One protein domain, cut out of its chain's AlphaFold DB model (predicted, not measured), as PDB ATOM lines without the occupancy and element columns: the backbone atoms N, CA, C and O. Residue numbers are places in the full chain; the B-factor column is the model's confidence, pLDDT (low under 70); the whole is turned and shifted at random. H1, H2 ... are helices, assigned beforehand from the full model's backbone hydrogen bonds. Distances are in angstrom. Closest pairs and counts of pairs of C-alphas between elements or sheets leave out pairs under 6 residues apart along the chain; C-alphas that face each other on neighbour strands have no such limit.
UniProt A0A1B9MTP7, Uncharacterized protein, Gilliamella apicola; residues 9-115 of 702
ATOM      1  N   TRP A   9      41.171  80.528  89.757       77.94
ATOM      2  CA  TRP A   9      40.471  80.686  88.472       77.94
ATOM      3  C   TRP A   9      40.275  82.164  88.103       77.94
ATOM      4  O   TRP A   9      40.474  82.560  86.960       77.94
ATOM      5  N   LEU A  10      39.907  83.001  89.077       73.50
ATOM      6  CA  LEU A  10      39.668  84.424  88.835       73.50
ATOM      7  C   LEU A  10      40.974  85.176  88.549       73.50
ATOM      8  O   LEU A  10      40.987  86.112  87.750       73.50
ATOM      9  N   GLU A  11      42.059  84.784  89.216       79.12
ATOM     10  CA  GLU A  11      43.397  85.310  88.948       79.12
ATOM     11  C   GLU A  11      43.882  84.926  87.545       79.12
ATOM     12  O   GLU A  11      44.398  85.788  86.837       79.12
ATOM     13  N   ASP A  12      43.657  83.681  87.122       79.06
ATOM     14  CA  ASP A  12      44.017  83.182  85.790       79.06
ATOM     15  C   ASP A  12      43.269  83.918  84.669       79.06
ATOM     16  O   ASP A  12      43.877  84.459  83.747       79.06
ATOM     17  N   ILE A  13      41.950  84.075  84.800       76.75
ATOM     18  CA  ILE A  13      41.138  84.801  83.814       76.75
ATOM     19  C   ILE A  13      41.498  86.291  83.751       76.75
ATOM     20  O   ILE A  13      41.544  86.883  82.674       76.75
ATOM     21  N   ARG A  14      41.808  86.925  84.890       79.38
ATOM     22  CA  ARG A  14      42.271  88.324  84.900       79.38
ATOM     23  C   ARG A  14      43.634  88.499  84.236       79.38
ATOM     24  O   ARG A  14      43.886  89.580  83.706       79.38
ATOM     25  N   LYS A  15      44.493  87.476  84.273       78.19
ATOM     26  CA  LYS A  15      45.798  87.470  83.595       78.19
ATOM     27  C   LYS A  15      45.653  87.235  82.094       78.19
ATOM     28  O   LYS A  15      46.253  87.969  81.320       78.19
ATOM     29  N   THR A  16      44.842  86.261  81.691       78.69
ATOM     30  CA  THR A  16      44.703  85.843  80.286       78.69
ATOM     31  C   THR A  16      43.791  86.767  79.479       78.69
ATOM     32  O   THR A  16      44.130  87.166  78.370       78.69
ATOM     33  N   GLU A  17      42.653  87.174  80.038       77.69
ATOM     34  CA  GLU A  17      41.642  87.977  79.334       77.69
ATOM     35  C   GLU A  17      41.647  89.465  79.763       77.69
ATOM     36  O   GLU A  17      40.988  90.318  79.149       77.69
ATOM     37  N   GLY A  18      42.456  89.811  80.771       79.75
ATOM     38  CA  GLY A  18      42.606  91.156  81.335       79.75
ATOM     39  C   GLY A  18      41.605  91.452  82.454       79.75
ATOM     40  O   GLY A  18      40.600  90.776  82.616       79.75
ATOM     41  N   THR A  19      41.817  92.500  83.252       78.06
ATOM     42  CA  THR A  19      40.930  92.831  84.393       78.06
ATOM     43  C   THR A  19      39.508  93.230  83.988       78.06
ATOM     44  O   THR A  19      38.591  93.142  84.803       78.06
ATOM     45  N   ASN A  20      39.317  93.613  82.724       84.50
ATOM     46  CA  ASN A  20      38.033  93.896  82.086       84.50
ATOM     47  C   ASN A  20      37.463  92.701  81.296       84.50
ATOM     48  O   ASN A  20      36.533  92.898  80.519       84.50
ATOM     49  N   TRP A  21      37.994  91.484  81.472       87.12
ATOM     50  CA  TRP A  21      37.564  90.270  80.765       87.12
ATOM     51  C   TRP A  21      36.047  90.080  80.758       87.12
ATOM     52  O   TRP A  21      35.451  89.795  79.725       87.12
ATOM     53  N   LEU A  22      35.401  90.305  81.903       88.81
ATOM     54  CA  LEU A  22      33.970  90.087  82.041       88.81
ATOM     55  C   LEU A  22      33.176  91.091  81.202       88.81
ATOM     56  O   LEU A  22      32.191  90.723  80.569       88.81
ATOM     57  N   GLN A  23      33.654  92.337  81.134       88.81
ATOM     58  CA  GLN A  23      33.088  93.360  80.260       88.81
ATOM     59  C   GLN A  23      33.324  93.014  78.786       88.81
ATOM     60  O   GLN A  23      32.380  93.044  78.005       88.81
ATOM     61  N   LYS A  24      34.540  92.584  78.417       90.62
ATOM     62  CA  LYS A  24      34.846  92.129  77.051       90.62
ATOM     63  C   LYS A  24      33.925  90.990  76.612       90.62
ATOM     64  O   LYS A  24      33.434  91.010  75.491       90.62
ATOM     65  N   ARG A  25      33.652  90.027  77.496       90.19
ATOM     66  CA  ARG A  25      32.725  88.921  77.221       90.19
ATOM     67  C   ARG A  25      31.291  89.403  77.033       90.19
ATOM     68  O   ARG A  25      30.624  88.939  76.117       90.19
ATOM     69  N   ARG A  26      30.817  90.359  77.842       91.75
ATOM     70  CA  ARG A  26      29.493  90.976  77.630       91.75
ATOM     71  C   ARG A  26      29.404  91.665  76.270       91.75
ATOM     72  O   ARG A  26      28.414  91.475  75.570       91.75
ATOM     73  N   ASP A  27      30.442  92.401  75.880       91.75
ATOM     74  CA  ASP A  27      30.496  93.088  74.586       91.75
ATOM     75  C   ASP A  27      30.538  92.078  73.420       91.75
ATOM     76  O   ASP A  27      29.833  92.241  72.422       91.75
ATOM     77  N   GLN A  28      31.296  90.985  73.567       91.88
ATOM     78  CA  GLN A  28      31.314  89.865  72.618       91.88
ATOM     79  C   GLN A  28      29.933  89.214  72.477       91.88
ATOM     80  O   GLN A  28      29.437  89.075  71.359       91.88
ATOM     81  N   TYR A  29      29.275  88.875  73.590       93.06
ATOM     82  CA  TYR A  29      27.942  88.269  73.567       93.06
ATOM     83  C   TYR A  29      26.899  89.201  72.964       93.06
ATOM     84  O   TYR A  29      26.046  88.741  72.212       93.06
ATOM     85  N   TYR A  30      26.974  90.503  73.245       91.88
ATOM     86  CA  TYR A  30      26.093  91.484  72.624       91.88
ATOM     87  C   TYR A  30      26.261  91.492  71.103       91.88
ATOM     88  O   TYR A  30      25.280  91.372  70.376       91.88
ATOM     89  N   ASN A  31      27.497  91.559  70.608       92.94
ATOM     90  CA  ASN A  31      27.750  91.571  69.169       92.94
ATOM     91  C   ASN A  31      27.292  90.278  68.478       92.94
ATOM     92  O   ASN A  31      26.760  90.340  67.370       92.94
ATOM     93  N   GLN A  32      27.457  89.131  69.139       91.81
ATOM     94  CA  GLN A  32      27.124  87.820  68.583       91.81
ATOM     95  C   GLN A  32      25.625  87.486  68.667       91.81
ATOM     96  O   GLN A  32      25.073  86.946  67.714       91.81
ATOM     97  N   TYR A  33      24.950  87.843  69.765       91.75
ATOM     98  CA  TYR A  33      23.589  87.385  70.085       91.75
ATOM     99  C   TYR A  33      22.556  88.520  70.213       91.75
ATOM    100  O   TYR A  33      21.476  88.311  70.762       91.75
ATOM    101  N   ARG A  34      22.822  89.733  69.697       89.00
ATOM    102  CA  ARG A  34      21.875  90.877  69.762       89.00
ATOM    103  C   ARG A  34      20.477  90.609  69.189       89.00
ATOM    104  O   ARG A  34      19.542  91.316  69.553       89.00
ATOM    105  N   PHE A  35      20.332  89.626  68.301       92.06
ATOM    106  CA  PHE A  35      19.046  89.227  67.716       92.06
ATOM    107  C   PHE A  35      18.440  87.969  68.371       92.06
ATOM    108  O   PHE A  35      17.344  87.561  68.000       92.06
ATOM    109  N   GLU A  36      19.113  87.389  69.372       90.38
ATOM    110  CA  GLU A  36      18.688  86.209  70.138       90.38
ATOM    111  C   GLU A  36      18.543  86.574  71.629       90.38
ATOM    112  O   GLU A  36      19.427  86.302  72.450       90.38
ATOM    113  N   PRO A  37      17.430  87.227  72.013       86.19
ATOM    114  CA  PRO A  37      17.308  87.882  73.313       86.19
ATOM    115  C   PRO A  37      17.372  86.911  74.499       86.19
ATOM    116  O   PRO A  37      17.898  87.274  75.549       86.19
ATOM    117  N   GLU A  38      16.883  85.677  74.345       84.44
ATOM    118  CA  GLU A  38      16.933  84.661  75.408       84.44
ATOM    119  C   GLU A  38      18.363  84.170  75.677       84.44
ATOM    120  O   GLU A  38      18.768  84.060  76.838       84.44
ATOM    121  N   MET A  39      19.152  83.942  74.621       85.44
ATOM    122  CA  MET A  39      20.554  83.521  74.723       85.44
ATOM    123  C   MET A  39      21.410  84.625  75.353       85.44
ATOM    124  O   MET A  39      22.146  84.387  76.316       85.44
ATOM    125  N   LEU A  40      21.249  85.862  74.869       89.75
ATOM    126  CA  LEU A  40      21.954  87.026  75.399       89.75
ATOM    127  C   LEU A  40      21.611  87.281  76.874       89.75
ATOM    128  O   LEU A  40      22.498  87.588  77.673       89.75
ATOM    129  N   ALA A  41      20.341  87.132  77.261       86.56
ATOM    130  CA  ALA A  41      19.919  87.273  78.652       86.56
ATOM    131  C   ALA A  41      20.518  86.177  79.551       86.56
ATOM    132  O   ALA A  41      21.011  86.474  80.639       86.56
ATOM    133  N   GLY A  42      20.536  84.917  79.102       84.19
ATOM    134  CA  GLY A  42      21.121  83.822  79.875       84.19
ATOM    135  C   GLY A  42      22.632  83.965  80.074       84.19
ATOM    136  O   GLY A  42      23.120  83.839  81.201       84.19
ATOM    137  N   LEU A  43      23.389  84.278  79.021       88.31
ATOM    138  CA  LEU A  43      24.836  84.487  79.136       88.31
ATOM    139  C   LEU A  43      25.168  85.678  80.049       88.31
ATOM    140  O   LEU A  43      26.071  85.580  80.881       88.31
ATOM    141  N   ASN A  44      24.384  86.759  79.988       88.69
ATOM    142  CA  ASN A  44      24.533  87.879  80.919       88.69
ATOM    143  C   ASN A  44      24.229  87.493  82.375       88.69
ATOM    144  O   ASN A  44      24.972  87.916  83.257       88.69
ATOM    145  N   ASN A  45      23.242  86.626  82.633       86.75
ATOM    146  CA  ASN A  45      22.991  86.095  83.981       86.75
ATOM    147  C   ASN A  45      24.189  85.293  84.529       86.75
ATOM    148  O   ASN A  45      24.448  85.307  85.732       86.75
ATOM    149  N   GLY A  46      24.932  84.597  83.660       84.38
ATOM    150  CA  GLY A  46      26.181  83.929  84.039       84.38
ATOM    151  C   GLY A  46      27.271  84.927  84.425       84.38
ATOM    152  O   GLY A  46      27.921  84.772  85.458       84.38
ATOM    153  N   CYS A  47      27.422  86.003  83.646       90.50
ATOM    154  CA  CYS A  47      28.338  87.090  83.983       90.50
ATOM    155  C   CYS A  47      27.974  87.772  85.315       90.50
ATOM    156  O   CYS A  47      28.857  88.048  86.123       90.50
ATOM    157  N   ASP A  48      26.686  87.991  85.580       89.06
ATOM    158  CA  ASP A  48      26.212  88.584  86.836       89.06
ATOM    159  C   ASP A  48      26.555  87.695  88.043       89.06
ATOM    160  O   ASP A  48      27.005  88.187  89.079       89.06
ATOM    161  N   LEU A  49      26.413  86.372  87.900       86.06
ATOM    162  CA  LEU A  49      26.764  85.424  88.957       86.06
ATOM    163  C   LEU A  49      28.272  85.422  89.260       86.06
ATOM    164  O   LEU A  49      28.659  85.325  90.426       86.06
ATOM    165  N   PHE A  50      29.126  85.596  88.245       88.19
ATOM    166  CA  PHE A  50      30.553  85.828  88.466       88.19
ATOM    167  C   PHE A  50      30.798  87.084  89.306       88.19
ATOM    168  O   PHE A  50      31.548  87.021  90.276       88.19
ATOM    169  N   GLU A  51      30.159  88.212  88.991       87.38
ATOM    170  CA  GLU A  51      30.328  89.448  89.770       87.38
ATOM    171  C   GLU A  51      29.870  89.313  91.220       87.38
ATOM    172  O   GLU A  51      30.501  89.882  92.117       87.38
ATOM    173  N   ASP A  52      28.774  88.591  91.451       83.31
ATOM    174  CA  ASP A  52      28.258  88.316  92.789       83.31
ATOM    175  C   ASP A  52      29.270  87.509  93.603       83.31
ATOM    176  O   ASP A  52      29.602  87.882  94.730       83.31
ATOM    177  N   TRP A  53      29.826  86.446  93.021       85.00
ATOM    178  CA  TRP A  53      30.816  85.632  93.709       85.00
ATOM    179  C   TRP A  53      32.134  86.371  93.940       85.00
ATOM    180  O   TRP A  53      32.704  86.215  95.016       85.00
ATOM    181  N   ILE A  54      32.599  87.216  93.008       80.75
ATOM    182  CA  ILE A  54      33.849  87.993  93.165       80.75
ATOM    183  C   ILE A  54      33.816  88.865  94.430       80.75
ATOM    184  O   ILE A  54      34.854  89.112  95.046       80.75
ATOM    185  N   LYS A  55      32.629  89.339  94.824       80.50
ATOM    186  CA  LYS A  55      32.428  90.164  96.026       80.50
ATOM    187  C   LYS A  55      32.410  89.339  97.315       80.50
ATOM    188  O   LYS A  55      32.592  89.907  98.392       80.50
ATOM    189  N   ASP A  56      32.204  88.030  97.221       75.06
ATOM    190  CA  ASP A  56      32.183  87.113  98.352       75.06
ATOM    191  C   ASP A  56      33.420  86.202  98.342       75.06
ATOM    192  O   ASP A  56      33.443  85.125  97.746       75.06
ATOM    193  N   SER A  57      34.453  86.629  99.078       65.62
ATOM    194  CA  SER A  57      35.724  85.898  99.240       65.62
ATOM    195  C   SER A  57      35.588  84.475  99.811       65.62
ATOM    196  O   SER A  57      36.570  83.732  99.847       65.62
ATOM    197  N   ARG A  58      34.390  84.071 100.261       69.25
ATOM    198  CA  ARG A  58      34.103  82.722 100.771       69.25
ATOM    199  C   ARG A  58      33.789  81.722  99.651       69.25
ATOM    200  O   ARG A  58      33.903  80.517  99.882       69.25
ATOM    201  N   VAL A  59      33.426  82.182  98.450       67.81
ATOM    202  CA  VAL A  59      33.138  81.305  97.302       67.81
ATOM    203  C   VAL A  59      34.444  80.728  96.750       67.81
ATOM    204  O   VAL A  59      35.372  81.461  96.409       67.81
ATOM    205  N   THR A  60      34.524  79.403  96.623       72.00
ATOM    206  CA  THR A  60      35.744  78.720  96.166       72.00
ATOM    207  C   THR A  60      35.899  78.748  94.643       72.00
ATOM    208  O   THR A  60      34.918  78.730  93.899       72.00
ATOM    209  N   SER A  61      37.143  78.707  94.157       70.69
ATOM    210  CA  SER A  61      37.485  78.747  92.724       70.69
ATOM    211  C   SER A  61      36.798  77.699  91.854       70.69
ATOM    212  O   SER A  61      36.575  77.938  90.670       70.69
ATOM    213  N   ASN A  62      36.446  76.538  92.414       69.94
ATOM    214  CA  ASN A  62      35.800  75.472  91.650       69.94
ATOM    215  C   ASN A  62      34.443  75.916  91.077       69.94
ATOM    216  O   ASN A  62      34.104  75.569  89.946       69.94
ATOM    217  N   TYR A  63      33.681  76.722  91.822       77.19
ATOM    218  CA  TYR A  63      32.385  77.225  91.362       77.19
ATOM    219  C   TYR A  63      32.530  78.159  90.164       77.19
ATOM    220  O   TYR A  63      31.799  78.026  89.185       77.19
ATOM    221  N   TYR A  64      33.549  79.015  90.194       80.19
ATOM    222  CA  TYR A  64      33.877  79.915  89.099       80.19
ATOM    223  C   TYR A  64      34.237  79.149  87.819       80.19
ATOM    224  O   TYR A  64      33.674  79.411  86.759       80.19
ATOM    225  N   ARG A  65      35.089  78.121  87.922       79.25
ATOM    226  CA  ARG A  65      35.449  77.269  86.776       79.25
ATOM    227  C   ARG A  65      34.240  76.554  86.167       79.25
ATOM    228  O   ARG A  65      34.115  76.471  84.950       79.25
ATOM    229  N   ARG A  66      33.342  76.024  87.003       77.06
ATOM    230  CA  ARG A  66      32.139  75.306  86.542       77.06
ATOM    231  C   ARG A  66      31.155  76.231  85.828       77.06
ATOM    232  O   ARG A  66      30.542  75.811  84.850       77.06
ATOM    233  N   LEU A  67      31.033  77.475  86.290       85.06
ATOM    234  CA  LEU A  67      30.228  78.494  85.622       85.06
ATOM    235  C   LEU A  67      30.813  78.856  84.246       85.06
ATOM    236  O   LEU A  67      30.070  78.894  83.271       85.06
ATOM    237  N   ASP A  68      32.137  79.005  84.135       86.38
ATOM    238  CA  ASP A  68      32.820  79.287  82.859       86.38
ATOM    239  C   ASP A  68      32.590  78.196  81.811       86.38
ATOM    240  O   ASP A  68      32.254  78.474  80.661       86.38
ATOM    241  N   LEU A  69      32.726  76.933  82.224       82.88
ATOM    242  CA  LEU A  69      32.501  75.780  81.355       82.88
ATOM    243  C   LEU A  69      31.043  75.693  80.892       82.88
ATOM    244  O   LEU A  69      30.796  75.409  79.721       82.88
ATOM    245  N   ALA A  70      30.080  75.971  81.777       80.94
ATOM    246  CA  ALA A  70      28.667  76.014  81.407       80.94
ATOM    247  C   ALA A  70      28.395  77.106  80.356       80.94
ATOM    248  O   ALA A  70      27.666  76.865  79.394       80.94
ATOM    249  N   MET A  71      29.033  78.272  80.498       86.56
ATOM    250  CA  MET A  71      28.917  79.380  79.545       86.56
ATOM    251  C   MET A  71      29.548  79.066  78.183       86.56
ATOM    252  O   MET A  71      28.951  79.368  77.153       86.56
ATOM    253  N   LYS A  72      30.719  78.420  78.148       87.12
ATOM    254  CA  LYS A  72      31.347  77.971  76.890       87.12
ATOM    255  C   LYS A  72      30.518  76.885  76.194       87.12
ATOM    256  O   LYS A  72      30.370  76.897  74.975       87.12
ATOM    257  N   ARG A  73      29.928  75.967  76.970       83.88
ATOM    258  CA  ARG A  73      29.102  74.870  76.445       83.88
ATOM    259  C   ARG A  73      27.827  75.374  75.772       83.88
ATOM    260  O   ARG A  73      27.530  74.912  74.674       83.88
ATOM    261  N   VAL A  74      27.121  76.332  76.384       85.81
ATOM    262  CA  VAL A  74      25.880  76.876  75.799       85.81
ATOM    263  C   VAL A  74      26.131  77.627  74.489       85.81
ATOM    264  O   VAL A  74      25.315  77.540  73.581       85.81
ATOM    265  N   GLN A  75      27.296  78.265  74.335       83.69
ATOM    266  CA  GLN A  75      27.701  78.891  73.069       83.69
ATOM    267  C   GLN A  75      27.961  77.874  71.950       83.69
ATOM    268  O   GLN A  75      27.860  78.221  70.779       83.69
ATOM    269  N   SER A  76      28.311  76.630  72.299       85.19
ATOM    270  CA  SER A  76      28.585  75.569  71.323       85.19
ATOM    271  C   SER A  76      27.338  74.762  70.949       85.19
ATOM    272  O   SER A  76      27.225  74.324  69.809       85.19
ATOM    273  N   ASN A  77      26.420  74.523  71.894       83.94
ATOM    274  CA  ASN A  77      25.262  73.640  71.689       83.94
ATOM    275  C   ASN A  77      23.903  74.361  71.607       83.94
ATOM    276  O   ASN A  77      22.901  73.710  71.326       83.94
ATOM    277  N   ASN A  78      23.863  75.669  71.875       82.69
ATOM    278  CA  ASN A  78      22.675  76.524  71.903       82.69
ATOM    279  C   ASN A  78      21.527  76.083  72.849       82.69
ATOM    280  O   ASN A  78      20.408  76.587  72.735       82.69
ATOM    281  N   ASP A  79      21.772  75.197  73.825       85.81
ATOM    282  CA  ASP A  79      20.744  74.738  74.777       85.81
ATOM    283  C   ASP A  79      20.614  75.674  75.991       85.81
ATOM    284  O   ASP A  79      21.138  75.442  77.088       85.81
ATOM    285  N   ILE A  80      19.882  76.768  75.788       81.94
ATOM    286  CA  ILE A  80      19.691  77.808  76.802       81.94
ATOM    287  C   ILE A  80      18.889  77.328  78.025       81.94
ATOM    288  O   ILE A  80      19.105  77.807  79.143       81.94
ATOM    289  N   LYS A  81      17.979  76.359  77.851       79.62
ATOM    290  CA  LYS A  81      17.102  75.870  78.929       79.62
ATOM    291  C   LYS A  81      17.880  75.025  79.934       79.62
ATOM    292  O   LYS A  81      17.668  75.180  81.141       79.62
ATOM    293  N   ASP A  82      18.770  74.158  79.456       71.56
ATOM    294  CA  ASP A  82      19.650  73.364  80.320       71.56
ATOM    295  C   ASP A  82      20.689  74.241  81.036       71.56
ATOM    296  O   ASP A  82      20.917  74.113  82.246       71.56
ATOM    297  N   TYR A  83      21.238  75.227  80.325       78.88
ATOM    298  CA  TYR A  83      22.170  76.193  80.897       78.88
ATOM    299  C   TYR A  83      21.559  76.989  82.064       78.88
ATOM    300  O   TYR A  83      22.166  77.067  83.136       78.88
ATOM    301  N   ILE A  84      20.330  77.508  81.924       73.94
ATOM    302  CA  ILE A  84      19.648  78.259  82.999       73.94
ATOM    303  C   ILE A  84      19.433  77.389  84.251       73.94
ATOM    304  O   ILE A  84      19.637  77.855  85.377       73.94
ATOM    305  N   LYS A  85      19.067  76.109  84.084       71.75
ATOM    306  CA  LYS A  85      18.945  75.164  85.211       71.75
ATOM    307  C   LYS A  85      20.296  74.918  85.885       71.75
ATOM    308  O   LYS A  85      20.379  74.899  87.116       71.75
ATOM    309  N   THR A  86      21.351  74.773  85.088       68.50
ATOM    310  CA  THR A  86      22.714  74.512  85.560       68.50
ATOM    311  C   THR A  86      23.262  75.668  86.400       68.50
ATOM    312  O   THR A  86      23.750  75.434  87.508       68.50
ATOM    313  N   ILE A  87      23.122  76.921  85.951       73.00
ATOM    314  CA  ILE A  87      23.610  78.085  86.712       73.00
ATOM    315  C   ILE A  87      22.823  78.311  88.014       73.00
ATOM    316  O   ILE A  87      23.411  78.677  89.033       73.00
ATOM    317  N   ALA A  88      21.514  78.023  88.029       68.06
ATOM    318  CA  ALA A  88      20.689  78.119  89.236       68.06
ATOM    319  C   ALA A  88      21.101  77.086  90.300       68.06
ATOM    320  O   ALA A  88      21.176  77.410  91.488       68.06
ATOM    321  N   LYS A  89      21.420  75.855  89.875       66.12
ATOM    322  CA  LYS A  89      21.945  74.803  90.756       66.12
ATOM    323  C   LYS A  89      23.318  75.181  91.322       66.12
ATOM    324  O   LYS A  89      23.522  75.105  92.529       66.12
ATOM    325  N   LEU A  90      24.222  75.667  90.468       61.12
ATOM    326  CA  LEU A  90      25.563  76.105  90.870       61.12
ATOM    327  C   LEU A  90      25.530  77.220  91.925       61.12
ATOM    328  O   LEU A  90      26.308  77.172  92.878       61.12
ATOM    329  N   ARG A  91      24.612  78.188  91.791       66.50
ATOM    330  CA  ARG A  91      24.403  79.250  92.788       66.50
ATOM    331  C   ARG A  91      24.040  78.683  94.164       66.50
ATOM    332  O   ARG A  91      24.674  79.038  95.153       66.50
ATOM    333  N   LYS A  92      23.065  77.771  94.211       58.59
ATOM    334  CA  LYS A  92      22.581  77.150  95.453       58.59
ATOM    335  C   LYS A  92      23.665  76.314  96.149       58.59
ATOM    336  O   LYS A  92      23.812  76.398  97.366       58.59
ATOM    337  N   ASP A  93      24.444  75.550  95.383       51.72
ATOM    338  CA  ASP A  93      25.521  74.701  95.914       51.72
ATOM    339  C   ASP A  93      26.667  75.534  96.529       51.72
ATOM    340  O   ASP A  93      27.239  75.158  97.557       51.72
ATOM    341  N   ALA A  94      26.999  76.681  95.922       56.62
ATOM    342  CA  ALA A  94      28.019  77.595  96.439       56.62
ATOM    343  C   ALA A  94      27.593  78.239  97.771       56.62
ATOM    344  O   ALA A  94      28.379  78.282  98.720       56.62
ATOM    345  N   GLU A  95      26.339  78.691  97.866       61.25
ATOM    346  CA  GLU A  95      25.769  79.284  99.083       61.25
ATOM    347  C   GLU A  95      25.719  78.280 100.248       61.25
ATOM    348  O   GLU A  95      26.058  78.625 101.383       61.25
ATOM    349  N   LEU A  96      25.370  77.017  99.971       43.59
ATOM    350  CA  LEU A  96      25.348  75.946 100.971       43.59
ATOM    351  C   LEU A  96      26.750  75.644 101.526       43.59
ATOM    352  O   LEU A  96      26.928  75.538 102.738       43.59
ATOM    353  N   THR A  97      27.758  75.573 100.657       48.75
ATOM    354  CA  THR A  97      29.152  75.297 101.052       48.75
ATOM    355  C   THR A  97      29.724  76.393 101.952       48.75
ATOM    356  O   THR A  97      30.434  76.104 102.919       48.75
ATOM    357  N   ILE A  98      29.381  77.656 101.680       52.91
ATOM    358  CA  ILE A  98      29.752  78.787 102.540       52.91
ATOM    359  C   ILE A  98      29.111  78.640 103.923       52.91
ATOM    360  O   ILE A  98      29.804  78.759 104.934       52.91
ATOM    361  N   ALA A  99      27.813  78.330 103.979       47.25
ATOM    362  CA  ALA A  99      27.087  78.170 105.236       47.25
ATOM    363  C   ALA A  99      27.634  77.012 106.096       47.25
ATOM    364  O   ALA A  99      27.773  77.163 107.312       47.25
ATOM    365  N   ILE A 100      27.999  75.881 105.479       43.56
ATOM    366  CA  ILE A 100      28.613  74.733 106.168       43.56
ATOM    367  C   ILE A 100      29.987  75.113 106.741       43.56
ATOM    368  O   ILE A 100      30.259  74.863 107.918       43.56
ATOM    369  N   GLY A 101      30.831  75.793 105.957       42.44
ATOM    370  CA  GLY A 101      32.151  76.246 106.413       42.44
ATOM    371  C   GLY A 101      32.087  77.213 107.604       42.44
ATOM    372  O   GLY A 101      32.905  77.129 108.524       42.44
ATOM    373  N   GLU A 102      31.087  78.095 107.631       47.53
ATOM    374  CA  GLU A 102      30.848  79.004 108.758       47.53
ATOM    375  C   GLU A 102      30.375  78.273 110.019       47.53
ATOM    376  O   GLU A 102      30.791  78.623 111.127       47.53
ATOM    377  N   LEU A 103      29.551  77.235 109.870       40.69
ATOM    378  CA  LEU A 103      29.079  76.412 110.985       40.69
ATOM    379  C   LEU A 103      30.210  75.576 111.606       40.69
ATOM    380  O   LEU A 103      30.318  75.524 112.835       40.69
ATOM    381  N   MET A 104      31.091  74.983 110.795       36.09
ATOM    382  CA  MET A 104      32.223  74.178 111.282       36.09
ATOM    383  C   MET A 104      33.243  75.025 112.057       36.09
ATOM    384  O   MET A 104      33.578  74.712 113.200       36.09
ATOM    385  N   HIS A 105      33.672  76.161 111.491       36.88
ATOM    386  CA  HIS A 105      34.677  77.029 112.119       36.88
ATOM    387  C   HIS A 105      34.173  77.657 113.432       36.88
ATOM    388  O   HIS A 105      34.954  77.901 114.360       36.88
ATOM    389  N   LYS A 106      32.869  77.926 113.534       37.25
ATOM    390  CA  LYS A 106      32.258  78.473 114.750       37.25
ATOM    391  C   LYS A 106      32.134  77.413 115.854       37.25
ATOM    392  O   LYS A 106      32.378  77.711 117.016       37.25
ATOM    393  N   THR A 107      31.845  76.162 115.496       34.62
ATOM    394  CA  THR A 107      31.623  75.076 116.467       34.62
ATOM    395  C   THR A 107      32.914  74.592 117.147       34.62
ATOM    396  O   THR A 107      32.879  74.237 118.325       34.62
ATOM    397  N   GLU A 108      34.060  74.605 116.460       35.03
ATOM    398  CA  GLU A 108      35.341  74.154 117.037       35.03
ATOM    399  C   GLU A 108      36.055  75.230 117.870       35.03
ATOM    400  O   GLU A 108      36.537  74.958 118.973       35.03
ATOM    401  N   VAL A 109      36.084  76.478 117.392       34.09
ATOM    402  CA  VAL A 109      36.781  77.580 118.081       34.09
ATOM    403  C   VAL A 109      36.047  78.007 119.358       34.09
ATOM    404  O   VAL A 109      36.702  78.327 120.355       34.09
ATOM    405  N   ASP A 110      34.711  77.947 119.374       36.38
ATOM    406  CA  ASP A 110      33.910  78.295 120.555       36.38
ATOM    407  C   ASP A 110      33.950  77.203 121.645       36.38
ATOM    408  O   ASP A 110      33.819  77.522 122.826       36.38
ATOM    409  N   LYS A 111      34.213  75.929 121.302       38.38
ATOM    410  CA  LYS A 111      34.418  74.848 122.291       38.38
ATOM    411  C   LYS A 111      35.774  74.939 123.002       38.38
ATOM    412  O   LYS A 111      35.860  74.624 124.183       38.38
ATOM    413  N   ILE A 112      36.823  75.389 122.310       35.72
ATOM    414  CA  ILE A 112      38.190  75.463 122.861       35.72
ATOM    415  C   ILE A 112      38.427  76.770 123.637       35.72
ATOM    416  O   ILE A 112      39.151  76.779 124.631       35.72
ATOM    417  N   ARG A 113      37.802  77.887 123.237       34.41
ATOM    418  CA  ARG A 113      37.999  79.203 123.882       34.41
ATOM    419  C   ARG A 113      37.152  79.461 125.131       34.41
ATOM    420  O   ARG A 113      37.315  80.512 125.746       34.41
ATOM    421  N   THR A 114      36.260  78.548 125.509       38.19
ATOM    422  CA  THR A 114      35.305  78.746 126.617       38.19
ATOM    423  C   THR A 114      35.669  78.041 127.927       38.19
ATOM    424  O   THR A 114      35.001  78.302 128.925       38.19
ATOM    425  N   ILE A 115      36.732  77.225 127.979       43.59
ATOM    426  CA  ILE A 115      37.218  76.636 129.240       43.59
ATOM    427  C   ILE A 115      38.052  77.685 129.980       43.59
ATOM    428  O   ILE A 115      39.117  78.104 129.517       43.59
TER     429      ILE A 115
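AT A GLANCE: This is residues 9 to 115 of the 702 residues of an uncharacterized protein of Gilliamella apicola (UniProt A0A1B9MTP7). A long helix, H5, packs with its first part on H3 and H4 in an up-and-down bundle, each running against the one before, and residues 103 to 115, of which 103 to 112 belong to H5, stick out as an arm. H2 folds back along H3, and short H1 packs on H4. The printed part has 107 residues with five named helices, H1 to H5, and no named strand: all helix, loose, radius of gyration of the C-alphas 17.2 A, spans 65 by 30 by 16 A.

IN THESE COORDINATES: H5, residues 80 to 112, measures 49.7 A and ends at C-alpha 112 (38.190, 75.463, 122.861). H4 is residues 61 to 77, 24.9 A; H3 37 to 55, 27.4 A; H2 21 to 33, 17.8 A; H1 9 to 16, 10.6 A, from C-alpha 9 (40.471, 80.686, 88.472).

HOW THE PARTS SIT: H4 and H5 form a hairpin, closest C-alphas Val 74 and Ile 80, 6.3 A, through residues 80 to 94 of H5 alone. H1 touches H4 at a steep tilt of 61 degrees, closest C-alphas Trp 9 and Ser 61, 5.5 A, through residues 61 to 65 of H4 alone. Every O i to N i+4 pair is within hydrogen-bond range in H1 to H4, and 27 of 29 in H5.

THE WHOLE: The printed part has no cut, and its links are tight. Residues 88 to 115 are among those under pLDDT 70.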